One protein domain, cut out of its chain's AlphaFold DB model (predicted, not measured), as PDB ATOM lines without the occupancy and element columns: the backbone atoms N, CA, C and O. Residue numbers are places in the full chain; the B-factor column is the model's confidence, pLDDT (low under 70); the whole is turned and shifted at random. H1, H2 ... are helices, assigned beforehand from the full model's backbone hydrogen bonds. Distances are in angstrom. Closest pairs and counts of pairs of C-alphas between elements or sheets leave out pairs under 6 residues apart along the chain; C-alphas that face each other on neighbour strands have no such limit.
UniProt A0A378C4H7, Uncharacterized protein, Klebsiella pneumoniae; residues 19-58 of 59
ATOM      1  N   SER A  19      41.052  -8.617  -4.449       92.12
ATOM      2  CA  SER A  19      40.375  -8.955  -3.192       92.12
ATOM      3  C   SER A  19      38.928  -8.463  -3.136       92.12
ATOM      4  O   SER A  19      38.108  -9.082  -2.466       92.12
ATOM      5  N   GLU A  20      38.616  -7.362  -3.822       93.56
ATOM      6  CA  GLU A  20      37.260  -6.814  -3.906       93.56
ATOM      7  C   GLU A  20      36.349  -7.745  -4.713       93.56
ATOM      8  O   GLU A  20      35.341  -8.204  -4.184       93.56
ATOM      9  N   ALA A  21      36.758  -8.153  -5.918       94.69
ATOM     10  CA  ALA A  21      35.995  -9.093  -6.741       94.69
ATOM     11  C   ALA A  21      35.800 -10.460  -6.065       94.69
ATOM     12  O   ALA A  21      34.758 -11.094  -6.230       94.69
ATOM     13  N   LEU A  22      36.791 -10.938  -5.306       94.44
ATOM     14  CA  LEU A  22      36.653 -12.177  -4.536       94.44
ATOM     15  C   LEU A  22      35.681 -12.012  -3.357       94.44
ATOM     16  O   LEU A  22      34.905 -12.924  -3.078       94.44
ATOM     17  N   ASN A  23      35.671 -10.850  -2.700       94.19
ATOM     18  CA  ASN A  23      34.708 -10.549  -1.641       94.19
ATOM     19  C   ASN A  23      33.274 -10.452  -2.186       94.19
ATOM     20  O   ASN A  23      32.367 -11.061  -1.626       94.19
ATOM     21  N   GLU A  24      33.079  -9.759  -3.310       94.94
ATOM     22  CA  GLU A  24      31.784  -9.684  -3.997       94.94
ATOM     23  C   GLU A  24      31.269 -11.074  -4.393       94.94
ATOM     24  O   GLU A  24      30.093 -11.381  -4.201       94.94
ATOM     25  N   LEU A  25      32.143 -11.952  -4.900       95.12
ATOM     26  CA  LEU A  25      31.754 -13.317  -5.245       95.12
ATOM     27  C   LEU A  25      31.341 -14.127  -4.011       95.12
ATOM     28  O   LEU A  25      30.357 -14.864  -4.066       95.12
ATOM     29  N   HIS A  26      32.074 -13.998  -2.904       95.12
ATOM     30  CA  HIS A  26      31.714 -14.640  -1.641       95.12
ATOM     31  C   HIS A  26      30.310 -14.215  -1.178       95.12
ATOM     32  O   HIS A  26      29.477 -15.066  -0.862       95.12
ATOM     33  N   GLU A  27      30.022 -12.912  -1.184       95.69
ATOM     34  CA  GLU A  27      28.707 -12.371  -0.815       95.69
ATOM     35  C   GLU A  27      27.603 -12.834  -1.774       95.69
ATOM     36  O   GLU A  27      26.533 -13.256  -1.329       95.69
ATOM     37  N   LEU A  28      27.879 -12.843  -3.080       95.75
ATOM     38  CA  LEU A  28      26.944 -13.324  -4.093       95.75
ATOM     39  C   LEU A  28      26.587 -14.801  -3.893       95.75
ATOM     40  O   LEU A  28      25.422 -15.172  -4.034       95.75
ATOM     41  N   ILE A  29      27.559 -15.653  -3.556       94.94
ATOM     42  CA  ILE A  29      27.300 -17.073  -3.291       94.94
ATOM     43  C   ILE A  29      26.366 -17.232  -2.091       94.94
ATOM     44  O   ILE A  29      25.405 -17.995  -2.182       94.94
ATOM     45  N   HIS A  30      26.609 -16.504  -0.998       94.81
ATOM     46  CA  HIS A  30      25.722 -16.527   0.166       94.81
ATOM     47  C   HIS A  30      24.303 -16.080  -0.192       94.81
ATOM     48  O   HIS A  30      23.349 -16.795   0.106       94.81
ATOM     49  N   TYR A  31      24.173 -14.970  -0.921       95.81
ATOM     50  CA  TYR A  31      22.882 -14.489  -1.406       95.81
ATOM     51  C   TYR A  31      22.144 -15.545  -2.245       95.81
ATOM     52  O   TYR A  31      20.971 -15.826  -2.009       95.81
ATOM     53  N   ILE A  32      22.832 -16.190  -3.193       94.38
ATOM     54  CA  ILE A  32      22.241 -17.239  -4.033       94.38
ATOM     55  C   ILE A  32      21.821 -18.453  -3.195       94.38
ATOM     56  O   ILE A  32      20.750 -19.008  -3.434       94.38
ATOM     57  N   VAL A  33      22.641 -18.894  -2.238       93.38
ATOM     58  CA  VAL A  33      22.315 -20.032  -1.360       93.38
ATOM     59  C   VAL A  33      21.076 -19.749  -0.512       93.38
ATOM     60  O   VAL A  33      20.262 -20.653  -0.308       93.38
ATOM     61  N   ASP A  34      20.922 -18.518  -0.032       93.25
ATOM     62  CA  ASP A  34      19.801 -18.150   0.825       93.25
ATOM     63  C   ASP A  34      18.493 -17.971   0.054       93.25
ATOM     64  O   ASP A  34      17.461 -18.478   0.504       93.25
ATOM     65  N   GLU A  35      18.551 -17.337  -1.119       95.06
ATOM     66  CA  GLU A  35      17.362 -16.942  -1.883       95.06
ATOM     67  C   GLU A  35      16.938 -17.957  -2.955       95.06
ATOM     68  O   GLU A  35      15.793 -17.945  -3.411       95.06
ATOM     69  N   SER A  36      17.834 -18.843  -3.406       91.75
ATOM     70  CA  SER A  36      17.522 -19.735  -4.527       91.75
ATOM     71  C   SER A  36      16.591 -20.882  -4.116       91.75
ATOM     72  O   SER A  36      16.992 -21.756  -3.343       91.75
ATOM     73  N   PRO A  37      15.397 -21.013  -4.727       91.94
ATOM     74  CA  PRO A  37      14.498 -22.141  -4.465       91.94
ATOM     75  C   PRO A  37      15.026 -23.469  -5.036       91.94
ATOM     76  O   PRO A  37      14.468 -24.535  -4.769       91.94
ATOM     77  N   LEU A  38      16.082 -23.419  -5.855       92.12
ATOM     78  CA  LEU A  38      16.701 -24.589  -6.477       92.12
ATOM     79  C   LEU A  38      17.786 -25.211  -5.589       92.12
ATOM     80  O   LEU A  38      18.061 -26.408  -5.703       92.12
ATOM     81  N   ILE A  39      18.387 -24.427  -4.689       88.44
ATOM     82  CA  ILE A  39      19.416 -24.904  -3.765       88.44
ATOM     83  C   ILE A  39      18.726 -25.489  -2.534       88.44
ATOM     84  O   ILE A  39      18.365 -24.796  -1.590       88.44
ATOM     85  N   LYS A  40      18.528 -26.809  -2.555       86.00
ATOM     86  CA  LYS A  40      17.895 -27.542  -1.444       86.00
ATOM     87  C   LYS A  40      18.867 -27.887  -0.317       86.00
ATOM     88  O   LYS A  40      18.447 -28.044   0.824       86.00
ATOM     89  N   VAL A  41      20.153 -28.030  -0.641       87.12
ATOM     90  CA  VAL A  41      21.222 -28.327   0.322       87.12
ATOM     91  C   VAL A  41      22.025 -27.055   0.525       87.12
ATOM     92  O   VAL A  41      22.866 -26.717  -0.306       87.12
ATOM     93  N   LYS A  42      21.731 -26.343   1.616       76.19
ATOM     94  CA  LYS A  42      22.387 -25.069   1.921       76.19
ATOM     95  C   LYS A  42      23.881 -25.262   2.202       76.19
ATOM     96  O   LYS A  42      24.686 -24.570   1.598       76.19
ATOM     97  N   ASP A  43      24.254 -26.319   2.920       81.62
ATOM     98  CA  ASP A  43      25.653 -26.693   3.217       81.62
ATOM     99  C   ASP A  43      26.349 -27.478   2.088       81.62
ATOM    100  O   ASP A  43      27.208 -28.327   2.321       81.62
ATOM    101  N   GLY A  44      25.937 -27.244   0.842       86.81
ATOM    102  CA  GLY A  44      26.438 -27.963  -0.326       86.81
ATOM    103  C   GLY A  44      27.716 -27.371  -0.927       86.81
ATOM    104  O   GLY A  44      28.418 -26.549  -0.335       86.81
ATOM    105  N   PHE A  45      27.980 -27.761  -2.176       88.06
ATOM    106  CA  PHE A  45      29.113 -27.279  -2.976       88.06
ATOM    107  C   PHE A  45      29.250 -25.748  -2.969       88.06
ATOM    108  O   PHE A  45      30.358 -25.238  -2.851       88.06
ATOM    109  N   MET A  46      28.131 -25.019  -3.045       90.69
ATOM    110  CA  MET A  46      28.145 -23.554  -3.074       90.69
ATOM    111  C   MET A  46      28.755 -22.950  -1.801       90.69
ATOM    112  O   MET A  46      29.656 -22.125  -1.903       90.69
ATOM    113  N   LEU A  47      28.353 -23.394  -0.603       90.94
ATOM    114  CA  LEU A  47      28.966 -22.895   0.636       90.94
ATOM    115  C   LEU A  47      30.423 -23.343   0.796       90.94
ATOM    116  O   LEU A  47      31.238 -22.581   1.312       90.94
ATOM    117  N   SER A  48      30.777 -24.533   0.301       92.50
ATOM    118  CA  SER A  48      32.183 -24.965   0.263       92.50
ATOM    119  C   SER A  48      33.031 -24.030  -0.611       92.50
ATOM    120  O   SER A  48      34.113 -23.614  -0.205       92.50
ATOM    121  N   LEU A  49      32.500 -23.609  -1.765       92.31
ATOM    122  CA  LEU A  49      33.153 -22.640  -2.644       92.31
ATOM    123  C   LEU A  49      33.295 -21.258  -1.983       92.31
ATOM    124  O   LEU A  49      34.357 -20.646  -2.086       92.31
ATOM    125  N   ALA A  50      32.268 -20.775  -1.275       93.62
ATOM    126  CA  ALA A  50      32.365 -19.528  -0.511       93.62
ATOM    127  C   ALA A  50      33.504 -19.594   0.520       93.62
ATOM    128  O   ALA A  50      34.310 -18.668   0.619       93.62
ATOM    129  N   TYR A  51      33.630 -20.715   1.235       93.44
ATOM    130  CA  TYR A  51      34.711 -20.913   2.199       93.44
ATOM    131  C   TYR A  51      36.103 -20.838   1.550       93.44
ATOM    132  O   TYR A  51      36.983 -20.138   2.061       93.44
ATOM    133  N   ASP A  52      36.298 -21.496   0.405       93.31
ATOM    134  CA  ASP A  52      37.574 -21.475  -0.319       93.31
ATOM    135  C   ASP A  52      37.942 -20.063  -0.803       93.31
ATOM    136  O   ASP A  52      39.092 -19.631  -0.667       93.31
ATOM    137  N   ILE A  53      36.958 -19.299  -1.287       93.75
ATOM    138  CA  ILE A  53      37.147 -17.900  -1.693       93.75
ATOM    139  C   ILE A  53      37.546 -17.044  -0.492       93.75
ATOM    140  O   ILE A  53      38.536 -16.311  -0.561       93.75
ATOM    141  N   ARG A  54      36.838 -17.164   0.633       92.44
ATOM    142  CA  ARG A  54      37.151 -16.410   1.852       92.44
ATOM    143  C   ARG A  54      38.581 -16.681   2.320       92.44
ATOM    144  O   ARG A  54      39.362 -15.741   2.493       92.44
ATOM    145  N   LYS A  55      38.960 -17.959   2.391       91.75
ATOM    146  CA  LYS A  55      40.316 -18.397   2.738       91.75
ATOM    147  C   LYS A  55      41.379 -17.808   1.804       91.75
ATOM    148  O   LYS A  55      42.449 -17.430   2.276       91.75
ATOM    149  N   SER A  56      41.088 -17.687   0.507       88.19
ATOM    150  CA  SER A  56      42.018 -17.106  -0.475       88.19
ATOM    151  C   SER A  56      42.300 -15.611  -0.254       88.19
ATOM    152  O   SER A  56      43.378 -15.134  -0.601       88.19
ATOM    153  N   THR A  57      41.370 -14.880   0.373       82.75
ATOM    154  CA  THR A  57      41.512 -13.439   0.661       82.75
ATOM    155  C   THR A  57      42.140 -13.133   2.025       82.75
ATOM    156  O   THR A  57      42.403 -11.971   2.332       82.75
ATOM    157  N   GLY A  58      42.400 -14.160   2.843       74.56
ATOM    158  CA  GLY A  58      42.995 -14.014   4.175       74.56
ATOM    159  C   GLY A  58      42.051 -13.460   5.255       74.56
ATOM    160  O   GLY A  58      42.541 -12.950   6.262       74.56
TER     161      GLY A  58
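Overview. This is residues 19 to 58 of the 59 residues of an uncharacterized protein of Klebsiella pneumoniae (UniProt A0A378C4H7). The model is a helical hairpin: two helices, H1 and H2, lie side by side and run opposite ways, joined at one end by a loop, and residues 35 to 40, of which 35 belongs to H1, stick out there beyond the body. The longer helix, H1, comes first, and H2 folds back along it, so that the first and last printed residues lie near each other at the end away from the loop. The printed part has 40 residues with two named helices, H1 then H2, and no named strand; its class is all helix. It is compact, with a radius of gyration of the C-alphas of 10.1 A, and spans 29 by 14 by 8 A, only just a rod.

Along the chain. H1 covers residues 19 to 35 and measures 24.4 A from its first C-alpha, that of Ser 19 at (40.375, -8.955, -3.192), to its last, that of Glu 35 at (17.362, -16.942, -1.883). Nine residues follow before H2, which covers residues 45 to 57 and measures 18.9 A. H2 ends with the C-alpha of Thr 57 at (41.512, -13.439, 0.661).

Arrangement. H1 and H2 touch, with 20 pairs of C-alphas within 8 A. The closest C-alphas of the two are those of His 26 and Ala 50, 5.1 A apart. Their lines stand at a shallow tilt of 22 degrees, opposite ways, and their centres are 9.4 A apart. The two form a helical hairpin over a short link. In both helices every pair of O i and N i+4 is within hydrogen-bond range.

Size, cuts and confidence. The two C-alphas farthest apart are those of Pro 37 and Gly 58, at 30.9 A, while the first and last printed C-alphas, of Ser 19 and Gly 58, are 9.3 A apart. Residues 35 to 40 stand free. The printed part has no cut. The mean pLDDT of the printed part is 91.2, and no printed residue is under 70.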